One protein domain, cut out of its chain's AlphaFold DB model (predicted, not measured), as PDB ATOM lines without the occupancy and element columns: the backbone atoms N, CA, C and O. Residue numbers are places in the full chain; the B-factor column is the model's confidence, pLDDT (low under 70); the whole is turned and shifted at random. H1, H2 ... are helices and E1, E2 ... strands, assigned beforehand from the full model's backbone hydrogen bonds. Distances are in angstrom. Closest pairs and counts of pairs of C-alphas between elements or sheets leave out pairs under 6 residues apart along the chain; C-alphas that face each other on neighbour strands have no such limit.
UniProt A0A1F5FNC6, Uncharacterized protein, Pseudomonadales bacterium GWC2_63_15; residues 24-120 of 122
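This is residues 24 to 120 of the 122 residues of an uncharacterized protein of Pseudomonadales bacterium GWC2_63_15 (UniProt A0A1F5FNC6). Two strongly twisted four-stranded sheets, E1 to E4 and E5 to E8, sit partly face to face with their strands crossed, and two helices running opposite ways pack side by side next to that overlap, H2 on both sheets and H1 on the second. The printed part has 97 residues, with named elements in the order E1 E2 E3 E4 H1 E5 E6 E7 E8 H2. Each sheet is antiparallel, with its strands in chain order, and the class is mixed, helices and strands. The whole is compact, with a radius of gyration of the C-alphas of 12.5 A, and rounded, spanning 34 by 27 by 24 A.

Find C-alpha 25 at (148.443, 161.031, 204.895); from there E1 runs to residue 30, 15.6 A. Next come E2, residues 33 to 38, 16.2 A, E3, residues 41 to 45, and E4, residues 52 to 56. H1 follows at residues 59 to 67, 12.4 A, then E5 at 73 to 75. Look for C-alpha 78 at (145.457, 180.185, 199.432), where E6 begins its 21.5 A to residue 85; E7, residues 88 to 95, covers 23.0 A. E8, residues 106 to 109, is followed directly by H2, residues 110 to 120, 16.2 A, ending at C-alpha 120 (148.926, 161.622, 195.635).

Each sheet is a meander, each strand the antiparallel neighbour and hairpin partner of the one before. In the first, look for N 28 and O 35 at 3.1 A, N 36 and O 43 at 2.9 A, and N 44 and O 53 at 3.0 A; in the second, N 73 and O 80 at 2.8 A, N 83 and O 90 at 2.9 A, and N 91 and O 108 at 2.7 A. The two form a sandwich, sheets face to face, with strands at 86 degrees. H2 is on one face of the first sheet, two layers, at a height of 9.1 A and over E1; the C-alphas of Trp 26 and Ala 116, their closest, are 6.4 A apart. H1 and H2 are on the same face of the second sheet, again two layers; H1 is over E6 and only just over E5, with 3 C-alphas on it, while H2 is over none. The helices touch, closest at C-alphas 66 and 114, 7.3 A, with a shallow tilt of 24 degrees, opposite ways. Every O i to N i+4 pair is within hydrogen-bond range in H1, and 5 of 7 in H2.

The C-alphas of Arg 50 and Gly 87, the farthest apart, are 35.6 A apart. The printed part has no cut, and no link is long. Mean pLDDT of the printed part is 76.6; look for values under 70 at residues 24 to 32, 39 to 40, 47 to 52, 98 to 102 and 119 to 120.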
ATOM      1  N   ARG A  24     144.312 159.119 203.935       46.78
ATOM      2  CA  ARG A  24     144.720 160.280 204.727       46.78
ATOM      3  C   ARG A  24     146.195 160.128 205.020       46.78
ATOM      4  O   ARG A  24     146.570 159.140 205.654       46.78
ATOM      5  N   VAL A  25     147.016 161.075 204.586       52.78
ATOM      6  CA  VAL A  25     148.443 161.031 204.895       52.78
ATOM      7  C   VAL A  25     148.953 162.410 205.297       52.78
ATOM      8  O   VAL A  25     148.560 163.421 204.729       52.78
ATOM      9  N   TRP A  26     149.827 162.367 206.302       54.78
ATOM     10  CA  TRP A  26     150.635 163.424 206.906       54.78
ATOM     11  C   TRP A  26     149.876 164.639 207.444       54.78
ATOM     12  O   TRP A  26     149.295 165.445 206.723       54.78
ATOM     13  N   MET A  27     149.927 164.748 208.770       55.72
ATOM     14  CA  MET A  27     149.643 165.970 209.500       55.72
ATOM     15  C   MET A  27     150.968 166.707 209.665       55.72
ATOM     16  O   MET A  27     151.883 166.155 210.270       55.72
ATOM     17  N   VAL A  28     151.073 167.923 209.137       59.16
ATOM     18  CA  VAL A  28     152.165 168.823 209.525       59.16
ATOM     19  C   VAL A  28     151.667 169.610 210.726       59.16
ATOM     20  O   VAL A  28     150.740 170.412 210.586       59.16
ATOM     21  N   ASP A  29     152.211 169.320 211.907       57.75
ATOM     22  CA  ASP A  29     151.907 170.082 213.116       57.75
ATOM     23  C   ASP A  29     152.541 171.466 212.994       57.75
ATOM     24  O   ASP A  29     153.751 171.608 212.833       57.75
ATOM     25  N   VAL A  30     151.709 172.498 213.075       60.81
ATOM     26  CA  VAL A  30     152.115 173.894 212.928       60.81
ATOM     27  C   VAL A  30     151.603 174.699 214.117       60.81
ATOM     28  O   VAL A  30     150.544 174.392 214.675       60.81
ATOM     29  N   PRO A  31     152.314 175.751 214.550       58.75
ATOM     30  CA  PRO A  31     151.800 176.647 215.575       58.75
ATOM     31  C   PRO A  31     150.406 177.168 215.183       58.75
ATOM     32  O   PRO A  31     150.243 177.897 214.214       58.75
ATOM     33  N   GLY A  32     149.374 176.745 215.919       63.69
ATOM     34  CA  GLY A  32     147.982 177.124 215.656       63.69
ATOM     35  C   GLY A  32     147.140 176.101 214.887       63.69
ATOM     36  O   GLY A  32     145.926 176.283 214.832       63.69
ATOM     37  N   GLY A  33     147.701 175.005 214.370       72.94
ATOM     38  CA  GLY A  33     146.959 174.094 213.498       72.94
ATOM     39  C   GLY A  33     147.668 172.808 213.117       72.94
ATOM     40  O   GLY A  33     148.781 172.532 213.539       72.94
ATOM     41  N   TYR A  34     147.007 172.027 212.275       75.25
ATOM     42  CA  TYR A  34     147.700 171.088 211.409       75.25
ATOM     43  C   TYR A  34     147.110 171.110 210.007       75.25
ATOM     44  O   TYR A  34     145.915 171.389 209.819       75.25
ATOM     45  N   ILE A  35     147.966 170.794 209.039       75.44
ATOM     46  CA  ILE A  35     147.607 170.655 207.630       75.44
ATOM     47  C   ILE A  35     147.550 169.169 207.292       75.44
ATOM     48  O   ILE A  35     148.508 168.445 207.543       75.44
ATOM     49  N   GLU A  36     146.426 168.713 206.743       76.69
ATOM     50  CA  GLU A  36     146.247 167.358 206.210       76.69
ATOM     51  C   GLU A  36     146.076 167.436 204.691       76.69
ATOM     52  O   GLU A  36     145.205 168.152 204.190       76.69
ATOM     53  N   VAL A  37     146.884 166.674 203.955       72.94
ATOM     54  CA  VAL A  37     146.785 166.552 202.498       72.94
ATOM     55  C   VAL A  37     146.095 165.227 202.171       72.94
ATOM     56  O   VAL A  37     146.481 164.167 202.655       72.94
ATOM     57  N   SER A  38     145.023 165.269 201.381       70.31
ATOM     58  CA  SER A  38     144.256 164.070 201.021       70.31
ATOM     59  C   SER A  38     143.595 164.251 199.664       70.31
ATOM     60  O   SER A  38     142.728 165.108 199.531       70.31
ATOM     61  N   ASN A  39     143.907 163.402 198.680       64.56
ATOM     62  CA  ASN A  39     143.190 163.329 197.396       64.56
ATOM     63  C   ASN A  39     142.973 164.699 196.706       64.56
ATOM     64  O   ASN A  39     141.871 164.974 196.233       64.56
ATOM     65  N   LEU A  40     144.000 165.562 196.646       65.00
ATOM     66  CA  LEU A  40     143.921 166.930 196.081       65.00
ATOM     67  C   LEU A  40     143.049 167.910 196.904       65.00
ATOM     68  O   LEU A  40     142.542 168.914 196.408       65.00
ATOM     69  N   TYR A  41     142.865 167.627 198.187       71.56
ATOM     70  CA  TYR A  41     142.332 168.566 199.166       71.56
ATOM     71  C   TYR A  41     143.407 168.862 200.203       71.56
ATOM     72  O   TYR A  41     144.162 167.970 200.601       71.56
ATOM     73  N   MET A  42     143.443 170.110 200.654       77.12
ATOM     74  CA  MET A  42     144.197 170.537 201.819       77.12
ATOM     75  C   MET A  42     143.204 170.896 202.919       77.12
ATOM     76  O   MET A  42     142.324 171.741 202.752       77.12
ATOM     77  N   TRP A  43     143.333 170.226 204.051       77.06
ATOM     78  CA  TRP A  43     142.511 170.457 205.224       77.06
ATOM     79  C   TRP A  43     143.329 171.198 206.256       77.06
ATOM     80  O   TRP A  43     144.365 170.706 206.693       77.06
ATOM     81  N   ILE A  44     142.820 172.341 206.691       74.81
ATOM     82  CA  ILE A  44     143.424 173.121 207.762       74.81
ATOM     83  C   ILE A  44     142.540 172.986 208.992       74.81
ATOM     84  O   ILE A  44     141.334 173.262 208.954       74.81
ATOM     85  N   LYS A  45     143.128 172.525 210.097       72.38
ATOM     86  CA  LYS A  45     142.410 172.333 211.359       72.38
ATOM     87  C   LYS A  45     143.108 173.081 212.473       72.38
ATOM     88  O   LYS A  45     144.282 172.848 212.720       72.38
ATOM     89  N   PHE A  46     142.363 173.918 213.186       73.00
ATOM     90  CA  PHE A  46     142.867 174.632 214.358       73.00
ATOM     91  C   PHE A  46     142.490 173.860 215.627       73.00
ATOM     92  O   PHE A  46     141.322 173.493 215.764       73.00
ATOM     93  N   PRO A  47     143.388 173.668 216.611       67.00
ATOM     94  CA  PRO A  47     143.101 172.876 217.808       67.00
ATOM     95  C   PRO A  47     141.966 173.456 218.657       67.00
ATOM     96  O   PRO A  47     141.295 172.735 219.390       67.00
ATOM     97  N   ARG A  48     141.754 174.776 218.569       67.12
ATOM     98  CA  ARG A  48     140.735 175.512 219.332       67.12
ATOM     99  C   ARG A  48     139.415 175.697 218.580       67.12
ATOM    100  O   ARG A  48     138.453 176.172 219.176       67.12
ATOM    101  N   SER A  49     139.349 175.316 217.304       65.12
ATOM    102  CA  SER A  49     138.122 175.375 216.508       65.12
ATOM    103  C   SER A  49     137.520 173.979 216.378       65.12
ATOM    104  O   SER A  49     138.214 173.010 216.088       65.12
ATOM    105  N   ARG A  50     136.198 173.860 216.555       57.75
ATOM    106  CA  ARG A  50     135.477 172.625 216.190       57.75
ATOM    107  C   ARG A  50     135.339 172.468 214.670       57.75
ATOM    108  O   ARG A  50     134.974 171.390 214.206       57.75
ATOM    109  N   GLY A  51     135.599 173.533 213.909       61.44
ATOM    110  CA  GLY A  51     135.521 173.554 212.454       61.44
ATOM    111  C   GLY A  51     136.820 173.093 211.797       61.44
ATOM    112  O   GLY A  51     137.916 173.427 212.243       61.44
ATOM    113  N   LYS A  52     136.681 172.341 210.706       69.31
ATOM    114  CA  LYS A  52     137.755 172.085 209.742       69.31
ATOM    115  C   LYS A  52     137.518 173.012 208.561       69.31
ATOM    116  O   LYS A  52     136.379 173.093 208.105       69.31
ATOM    117  N   MET A  53     138.557 173.674 208.071       74.81
ATOM    118  CA  MET A  53     138.460 174.427 206.826       74.81
ATOM    119  C   MET A  53     138.949 173.542 205.688       74.81
ATOM    120  O   MET A  53     140.052 172.995 205.739       74.81
ATOM    121  N   GLU A  54     138.081 173.353 204.701       76.62
ATOM    122  CA  GLU A  54     138.380 172.588 203.500       76.62
ATOM    123  C   GLU A  54     138.843 173.542 202.406       76.62
ATOM    124  O   GLU A  54     138.079 174.393 201.946       76.62
ATOM    125  N   PHE A  55     140.083 173.369 201.962       77.62
ATOM    126  CA  PHE A  55     140.604 174.033 200.781       77.62
ATOM    127  C   PHE A  55     140.765 172.992 199.686       77.62
ATOM    128  O   PHE A  55     141.594 172.085 199.757       77.62
ATOM    129  N   ARG A  56     139.941 173.107 198.646       75.69
ATOM    130  CA  ARG A  56     140.102 172.288 197.449       75.69
ATOM    131  C   ARG A  56     141.207 172.891 196.593       75.69
ATOM    132  O   ARG A  56     141.066 174.023 196.132       75.69
ATOM    133  N   ILE A  57     142.277 172.136 196.370       76.69
ATOM    134  CA  ILE A  57     143.466 172.627 195.670       76.69
ATOM    135  C   ILE A  57     143.793 171.685 194.521       76.69
ATOM    136  O   ILE A  57     143.943 170.483 194.698       76.69
ATOM    137  N   ASP A  58     143.936 172.226 193.317       77.12
ATOM    138  CA  ASP A  58     144.450 171.434 192.205       77.12
ATOM    139  C   ASP A  58     145.898 171.009 192.503       77.12
ATOM    140  O   ASP A  58     146.788 171.854 192.610       77.12
ATOM    141  N   GLY A  59     146.140 169.703 192.654       76.62
ATOM    142  CA  GLY A  59     147.453 169.200 193.065       76.62
ATOM    143  C   GLY A  59     148.566 169.451 192.051       76.62
ATOM    144  O   GLY A  59     149.704 169.631 192.468       76.62
ATOM    145  N   LYS A  60     148.267 169.547 190.744       79.19
ATOM    146  CA  LYS A  60     149.282 169.909 189.737       79.19
ATOM    147  C   LYS A  60     149.677 171.373 189.879       79.19
ATOM    148  O   LYS A  60     150.858 171.701 189.823       79.19
ATOM    149  N   LYS A  61     148.699 172.258 190.098       83.44
ATOM    150  CA  LYS A  61     148.978 173.675 190.377       83.44
ATOM    151  C   LYS A  61     149.745 173.849 191.682       83.44
ATOM    152  O   LYS A  61     150.664 174.656 191.723       83.44
ATOM    153  N   LEU A  62     149.404 173.079 192.712       82.44
ATOM    154  CA  LEU A  62     150.117 173.096 193.984       82.44
ATOM    155  C   LEU A  62     151.565 172.617 193.824       82.44
ATOM    156  O   LEU A  62     152.481 173.293 194.274       82.44
ATOM    157  N   GLU A  63     151.794 171.511 193.113       82.81
ATOM    158  CA  GLU A  63     153.144 171.031 192.800       82.81
ATOM    159  C   GLU A  63     153.964 172.090 192.048       82.81
ATOM    160  O   GLU A  63     155.132 172.325 192.362       82.81
ATOM    161  N   MET A  64     153.356 172.759 191.063       85.00
ATOM    162  CA  MET A  64     153.999 173.856 190.338       85.00
ATOM    163  C   MET A  64     154.310 175.048 191.251       85.00
ATOM    164  O   MET A  64     155.422 175.571 191.186       85.00
ATOM    165  N   ALA A  65     153.373 175.445 192.117       85.94
ATOM    166  CA  ALA A  65     153.556 176.545 193.060       85.94
ATOM    167  C   ALA A  65     154.730 176.277 194.012       85.94
ATOM    168  O   ALA A  65     155.599 177.131 194.176       85.94
ATOM    169  N   LEU A  66     154.839 175.055 194.546       85.69
ATOM    170  CA  LEU A  66     155.941 174.660 195.430       85.69
ATOM    171  C   LEU A  66     157.314 174.646 194.753       85.69
ATOM    172  O   LEU A  66     158.334 174.772 195.431       85.69
ATOM    173  N   LYS A  67     157.368 174.515 193.424       85.38
ATOM    174  CA  LYS A  67     158.614 174.628 192.650       85.38
ATOM    175  C   LYS A  67     159.010 176.084 192.374       85.38
ATOM    176  O   LYS A  67     160.162 176.325 192.024       85.38
ATOM    177  N   GLN A  68     158.092 177.042 192.522       84.12
ATOM    178  CA  GLN A  68     158.252 178.446 192.109       84.12
ATOM    179  C   GLN A  68     158.086 179.450 193.268       84.12
ATOM    180  O   GLN A  68     157.661 180.582 193.065       84.12
ATOM    181  N   LEU A  69     158.476 179.062 194.485       84.44
ATOM    182  CA  LEU A  69     158.272 179.839 195.720       84.44
ATOM    183  C   LEU A  69     159.085 181.144 195.846       84.44
ATOM    184  O   LEU A  69     158.991 181.823 196.865       84.44
ATOM    185  N   SER A  70     159.873 181.525 194.836       78.31
ATOM    186  CA  SER A  70     160.563 182.826 194.793       78.31
ATOM    187  C   SER A  70     159.607 184.022 194.700       78.31
ATOM    188  O   SER A  70     160.025 185.159 194.899       78.31
ATOM    189  N   THR A  71     158.342 183.782 194.359       82.38
ATOM    190  CA  THR A  71     157.268 184.775 194.308       82.38
ATOM    191  C   THR A  71     156.012 184.194 194.948       82.38
ATOM    192  O   THR A  71     155.870 182.975 195.027       82.38
ATOM    193  N   ILE A  72     155.097 185.059 195.397       90.00
ATOM    194  CA  ILE A  72     153.796 184.619 195.916       90.00
ATOM    195  C   ILE A  72     153.017 183.942 194.782       90.00
ATOM    196  O   ILE A  72     152.854 184.513 193.702       90.00
ATOM    197  N   GLN A  73     152.557 182.720 195.035       91.06
ATOM    198  CA  GLN A  73     151.767 181.905 194.124       91.06
ATOM    199  C   GLN A  73     150.391 181.648 194.729       91.06
ATOM    200  O   GLN A  73     150.272 180.976 195.749       91.06
ATOM    201  N   THR A  74     149.346 182.130 194.068       89.25
ATOM    202  CA  THR A  74     147.964 181.905 194.496       89.25
ATOM    203  C   THR A  74     147.414 180.613 193.897       89.25
ATOM    204  O   THR A  74     147.349 180.455 192.674       89.25
ATOM    205  N   VAL A  75     146.949 179.692 194.743       86.88
ATOM    206  CA  VAL A  75     146.287 178.453 194.320       86.88
ATOM    207  C   VAL A  75     144.960 178.279 195.055       86.88
ATOM    208  O   VAL A  75     144.898 177.935 196.234       86.88
ATOM    209  N   GLY A  76     143.860 178.470 194.326       85.00
ATOM    210  CA  GLY A  76     142.524 178.424 194.916       85.00
ATOM    211  C   GLY A  76     142.297 179.635 195.817       85.00
ATOM    212  O   GLY A  76     142.323 180.756 195.325       85.00
ATOM    213  N   LYS A  77     142.064 179.389 197.112       85.56
ATOM    214  CA  LYS A  77     141.857 180.428 198.138       85.56
ATOM    215  C   LYS A  77     143.079 180.659 199.037       85.56
ATOM    216  O   LYS A  77     142.946 181.213 200.126       85.56
ATOM    217  N   LEU A  78     144.233 180.128 198.642       87.50
ATOM    218  CA  LEU A  78     145.457 180.185 199.432       87.50
ATOM    219  C   LEU A  78     146.592 180.783 198.612       87.50
ATOM    220  O   LEU A  78     146.718 180.490 197.421       87.50
ATOM    221  N   ASP A  79     147.429 181.559 199.282       90.00
ATOM    222  CA  ASP A  79     148.705 182.049 198.787       90.00
ATOM    223  C   ASP A  79     149.855 181.219 199.358       90.00
ATOM    224  O   ASP A  79     149.802 180.752 200.497       90.00
ATOM    225  N   PHE A  80     150.888 181.032 198.535       90.94
ATOM    226  CA  PHE A  80     152.081 180.248 198.838       90.94
ATOM    227  C   PHE A  80     153.341 181.054 198.519       90.94
ATOM    228  O   PHE A  80     153.483 181.540 197.398       90.94
ATOM    229  N   TRP A  81     154.290 181.158 199.451       91.75
ATOM    230  CA  TRP A  81     155.615 181.740 199.179       91.75
ATOM    231  C   TRP A  81     156.713 181.090 200.015       91.75
ATOM    232  O   TRP A  81     156.444 180.386 200.984       91.75
ATOM    233  N   GLY A  82     157.965 181.277 199.599       90.62
ATOM    234  CA  GLY A  82     159.126 180.676 200.248       90.62
ATOM    235  C   GLY A  82     159.759 181.582 201.297       90.62
ATOM    236  O   GLY A  82     159.874 182.791 201.097       90.62
ATOM    237  N   LEU A  83     160.249 180.970 202.371       88.31
ATOM    238  CA  LEU A  83     161.158 181.571 203.345       88.31
ATOM    239  C   LEU A  83     162.391 180.675 203.507       88.31
ATOM    240  O   LEU A  83     162.292 179.451 203.424       88.31
ATOM    241  N   ASP A  84     163.549 181.284 203.750       88.25
ATOM    242  CA  ASP A  84     164.764 180.576 204.164       88.25
ATOM    243  C   ASP A  84     165.063 180.956 205.615       88.25
ATOM    244  O   ASP A  84     165.274 182.132 205.926       88.25
ATOM    245  N   VAL A  85     165.023 179.969 206.509       83.38
ATOM    246  CA  VAL A  85     165.245 180.152 207.943       83.38
ATOM    247  C   VAL A  85     166.315 179.167 208.384       83.38
ATOM    248  O   VAL A  85     166.100 177.961 208.398       83.38
ATOM    249  N   ASN A  86     167.488 179.680 208.757       87.06
ATOM    250  CA  ASN A  86     168.628 178.874 209.211       87.06
ATOM    251  C   ASN A  86     169.060 177.768 208.219       87.06
ATOM    252  O   ASN A  86     169.562 176.727 208.642       87.06
ATOM    253  N   GLY A  87     168.896 177.989 206.909       84.56
ATOM    254  CA  GLY A  87     169.228 177.009 205.870       84.56
ATOM    255  C   GLY A  87     168.128 175.980 205.604       84.56
ATOM    256  O   GLY A  87     168.306 175.099 204.757       84.56
ATOM    257  N   GLU A  88     166.990 176.082 206.291       84.88
ATOM    258  CA  GLU A  88     165.785 175.322 205.988       84.88
ATOM    259  C   GLU A  88     164.842 176.136 205.101       84.88
ATOM    260  O   GLU A  88     164.577 177.314 205.344       84.88
ATOM    261  N   LYS A  89     164.303 175.480 204.068       88.31
ATOM    262  CA  LYS A  89     163.302 176.078 203.185       88.31
ATOM    263  C   LYS A  89     161.908 175.821 203.727       88.31
ATOM    264  O   LYS A  89     161.462 174.670 203.781       88.31
ATOM    265  N   LEU A  90     161.220 176.896 204.076       88.25
ATOM    266  CA  LEU A  90     159.838 176.878 204.525       88.25
ATOM    267  C   LEU A  90     158.914 177.387 203.418       88.25
ATOM    268  O   LEU A  90     159.294 178.204 202.577       88.25
ATOM    269  N   VAL A  91     157.689 176.885 203.430       88.69
ATOM    270  CA  VAL A  91     156.565 177.348 202.626       88.69
ATOM    271  C   VAL A  91     155.607 178.019 203.578       88.69
ATOM    272  O   VAL A  91     155.173 177.403 204.552       88.69
ATOM    273  N   VAL A  92     155.270 179.260 203.283       88.00
ATOM    274  CA  VAL A  92     154.215 179.964 203.991       88.00
ATOM    275  C   VAL A  92     152.906 179.780 203.247       88.00
ATOM    276  O   VAL A  92     152.887 179.839 202.018       88.00
ATOM    277  N   ILE A  93     151.838 179.518 203.995       87.94
ATOM    278  CA  ILE A  93     150.491 179.275 203.485       87.94
ATOM    279  C   ILE A  93     149.520 180.193 204.224       87.94
ATOM    280  O   ILE A  93     149.342 180.054 205.437       87.94
ATOM    281  N   SER A  94     148.849 181.080 203.494       86.69
ATOM    282  CA  SER A  94     147.838 181.996 204.041       86.69
ATOM    283  C   SER A  94     146.594 182.051 203.149       86.69
ATOM    284  O   SER A  94     146.663 181.674 201.980       86.69
ATOM    285  N   PRO A  95     145.438 182.522 203.646       85.88
ATOM    286  CA  PRO A  95     144.335 182.947 202.790       85.88
ATOM    287  C   PRO A  95     144.767 184.062 201.834       85.88
ATOM    288  O   PRO A  95     145.514 184.949 202.239       85.88
ATOM    289  N   ASN A  96     144.253 184.041 200.603       85.25
ATOM    290  CA  ASN A  96     144.481 185.088 199.595       85.25
ATOM    291  C   ASN A  96     143.386 186.178 199.567       85.25
ATOM    292  O   ASN A  96     143.485 187.147 198.817       85.25
ATOM    293  N   GLU A  97     142.317 186.007 200.347       70.69
ATOM    294  CA  GLU A  97     141.165 186.906 200.412       70.69
ATOM    295  C   GLU A  97     140.855 187.255 201.877       70.69
ATOM    296  O   GLU A  97     140.806 186.368 202.736       70.69
ATOM    297  N   ASP A  98     140.553 188.531 202.146       59.62
ATOM    298  CA  ASP A  98     140.111 189.035 203.462       59.62
ATOM    299  C   ASP A  98     138.795 188.384 203.953       59.62
ATOM    300  O   ASP A  98     138.437 188.478 205.127       59.62
ATOM    301  N   ASP A  99     138.077 187.690 203.063       48.12
ATOM    302  CA  ASP A  99     136.736 187.135 203.284       48.12
ATOM    303  C   ASP A  99     136.745 185.654 203.732       48.12
ATOM    304  O   ASP A  99     135.702 185.008 203.847       48.12
ATOM    305  N   ALA A 100     137.919 185.079 204.033       56.16
ATOM    306  CA  ALA A 100     138.029 183.705 204.543       56.16
ATOM    307  C   ALA A 100     137.439 183.518 205.961       56.16
ATOM    308  O   ALA A 100     137.408 182.402 206.483       56.16
ATOM    309  N   GLY A 101     136.968 184.591 206.607       57.78
ATOM    310  CA  GLY A 101     136.326 184.571 207.925       57.78
ATOM    311  C   GLY A 101     137.274 184.307 209.102       57.78
ATOM    312  O   GLY A 101     136.886 184.515 210.251       57.78
ATOM    313  N   PHE A 102     138.514 183.878 208.841       65.88
ATOM    314  CA  PHE A 102     139.541 183.654 209.853       65.88
ATOM    315  C   PHE A 102     140.951 183.850 209.261       65.88
ATOM    316  O   PHE A 102     141.359 183.041 208.423       65.88
ATOM    317  N   PRO A 103     141.708 184.886 209.674       74.12
ATOM    318  CA  PRO A 103     143.086 185.063 209.230       74.12
ATOM    319  C   PRO A 103     143.982 183.995 209.864       74.12
ATOM    320  O   PRO A 103     143.912 183.738 211.067       74.12
ATOM    321  N   PHE A 104     144.834 183.374 209.054       77.50
ATOM    322  CA  PHE A 104     145.857 182.443 209.518       77.50
ATOM    323  C   PHE A 104     147.076 182.494 208.607       77.50
ATOM    324  O   PHE A 104     146.983 182.887 207.447       77.50
ATOM    325  N   GLU A 105     148.198 182.028 209.137       82.25
ATOM    326  CA  GLU A 105     149.427 181.829 208.390       82.25
ATOM    327  C   GLU A 105     150.127 180.593 208.954       82.25
ATOM    328  O   GLU A 105     150.205 180.423 210.173       82.25
ATOM    329  N   PHE A 106     150.572 179.702 208.072       82.50
ATOM    330  CA  PHE A 106     151.317 178.506 208.448       82.50
ATOM    331  C   PHE A 106     152.653 178.468 207.745       82.50
ATOM    332  O   PHE A 106     152.709 178.602 206.528       82.50
ATOM    333  N   GLU A 107     153.699 178.191 208.510       85.81
ATOM    334  CA  GLU A 107     155.033 177.910 208.002       85.81
ATOM    335  C   GLU A 107     155.257 176.401 208.070       85.81
ATOM    336  O   GLU A 107     155.217 175.803 209.145       85.81
ATOM    337  N   VAL A 108     155.459 175.773 206.916       84.44
ATOM    338  CA  VAL A 108     155.698 174.330 206.814       84.44
ATOM    339  C   VAL A 108     156.988 174.052 206.075       84.44
ATOM    340  O   VAL A 108     157.352 174.770 205.148       84.44
ATOM    341  N   ASN A 109     157.685 172.983 206.443       86.75
ATOM    342  CA  ASN A 109     158.893 172.600 205.734       86.75
ATOM    343  C   ASN A 109     158.563 172.210 204.278       86.75
ATOM    344  O   ASN A 109     157.695 171.370 204.018       86.75
ATOM    345  N   GLN A 110     159.269 172.807 203.309       85.88
ATOM    346  CA  GLN A 110     159.007 172.588 201.882       85.88
ATOM    347  C   GLN A 110     159.197 171.129 201.479       85.88
ATOM    348  O   GLN A 110     158.453 170.624 200.632       85.88
ATOM    349  N   ARG A 111     160.178 170.444 202.072       84.06
ATOM    350  CA  ARG A 111     160.458 169.042 201.773       84.06
ATOM    351  C   ARG A 111     159.307 168.154 202.233       84.06
ATOM    352  O   ARG A 111     158.808 167.382 201.424       84.06
ATOM    353  N   GLU A 112     158.858 168.310 203.474       81.75
ATOM    354  CA  GLU A 112     157.755 167.519 204.041       81.75
ATOM    355  C   GLU A 112     156.458 167.709 203.249       81.75
ATOM    356  O   GLU A 112     155.796 166.738 202.885       81.75
ATOM    357  N   LEU A 113     156.132 168.958 202.901       81.44
ATOM    358  CA  LEU A 113     154.951 169.258 202.095       81.44
ATOM    359  C   LEU A 113     155.051 168.664 200.679       81.44
ATOM    360  O   LEU A 113     154.070 168.131 200.157       81.44
ATOM    361  N   SER A 114     156.231 168.725 200.057       81.62
ATOM    362  CA  SER A 114     156.461 168.154 198.722       81.62
ATOM    363  C   SER A 114     156.376 166.628 198.732       81.62
ATOM    364  O   SER A 114     155.759 166.042 197.842       81.62
ATOM    365  N   GLU A 115     156.955 165.982 199.747       80.44
ATOM    366  CA  GLU A 115     156.875 164.532 199.944       80.44
ATOM    367  C   GLU A 115     155.417 164.097 200.147       80.44
ATOM    368  O   GLU A 115     154.957 163.177 199.469       80.44
ATOM    369  N   ALA A 116     154.652 164.810 200.983       76.56
ATOM    370  CA  ALA A 116     153.231 164.537 201.200       76.56
ATOM    371  C   ALA A 116     152.396 164.646 199.911       76.56
ATOM    372  O   ALA A 116     151.479 163.854 199.707       76.56
ATOM    373  N   LEU A 117     152.716 165.590 199.019       76.31
ATOM    374  CA  LEU A 117     152.019 165.757 197.739       76.31
ATOM    375  C   LEU A 117     152.392 164.709 196.694       76.31
ATOM    376  O   LEU A 117     151.520 164.266 195.944       76.31
ATOM    377  N   PHE A 118     153.663 164.300 196.645       73.00
ATOM    378  CA  PHE A 118     154.143 163.302 195.690       73.00
ATOM    379  C   PHE A 118     153.351 161.991 195.786       73.00
ATOM    380  O   PHE A 118     152.991 161.436 194.748       73.00
ATOM    381  N   TYR A 119     153.002 161.565 197.007       67.38
ATOM    382  CA  TYR A 119     152.191 160.371 197.287       67.38
ATOM    383  C   TYR A 119     150.793 160.366 196.647       67.38
ATOM    384  O   TYR A 119     150.179 159.307 196.568       67.38
ATOM    385  N   PHE A 120     150.256 161.524 196.249       63.22
ATOM    386  CA  PHE A 120     148.926 161.622 195.635       63.22
ATOM    387  C   PHE A 120     148.966 161.898 194.131       63.22
ATOM    388  O   PHE A 120     147.939 161.773 193.461       63.22
TER     389      PHE A 120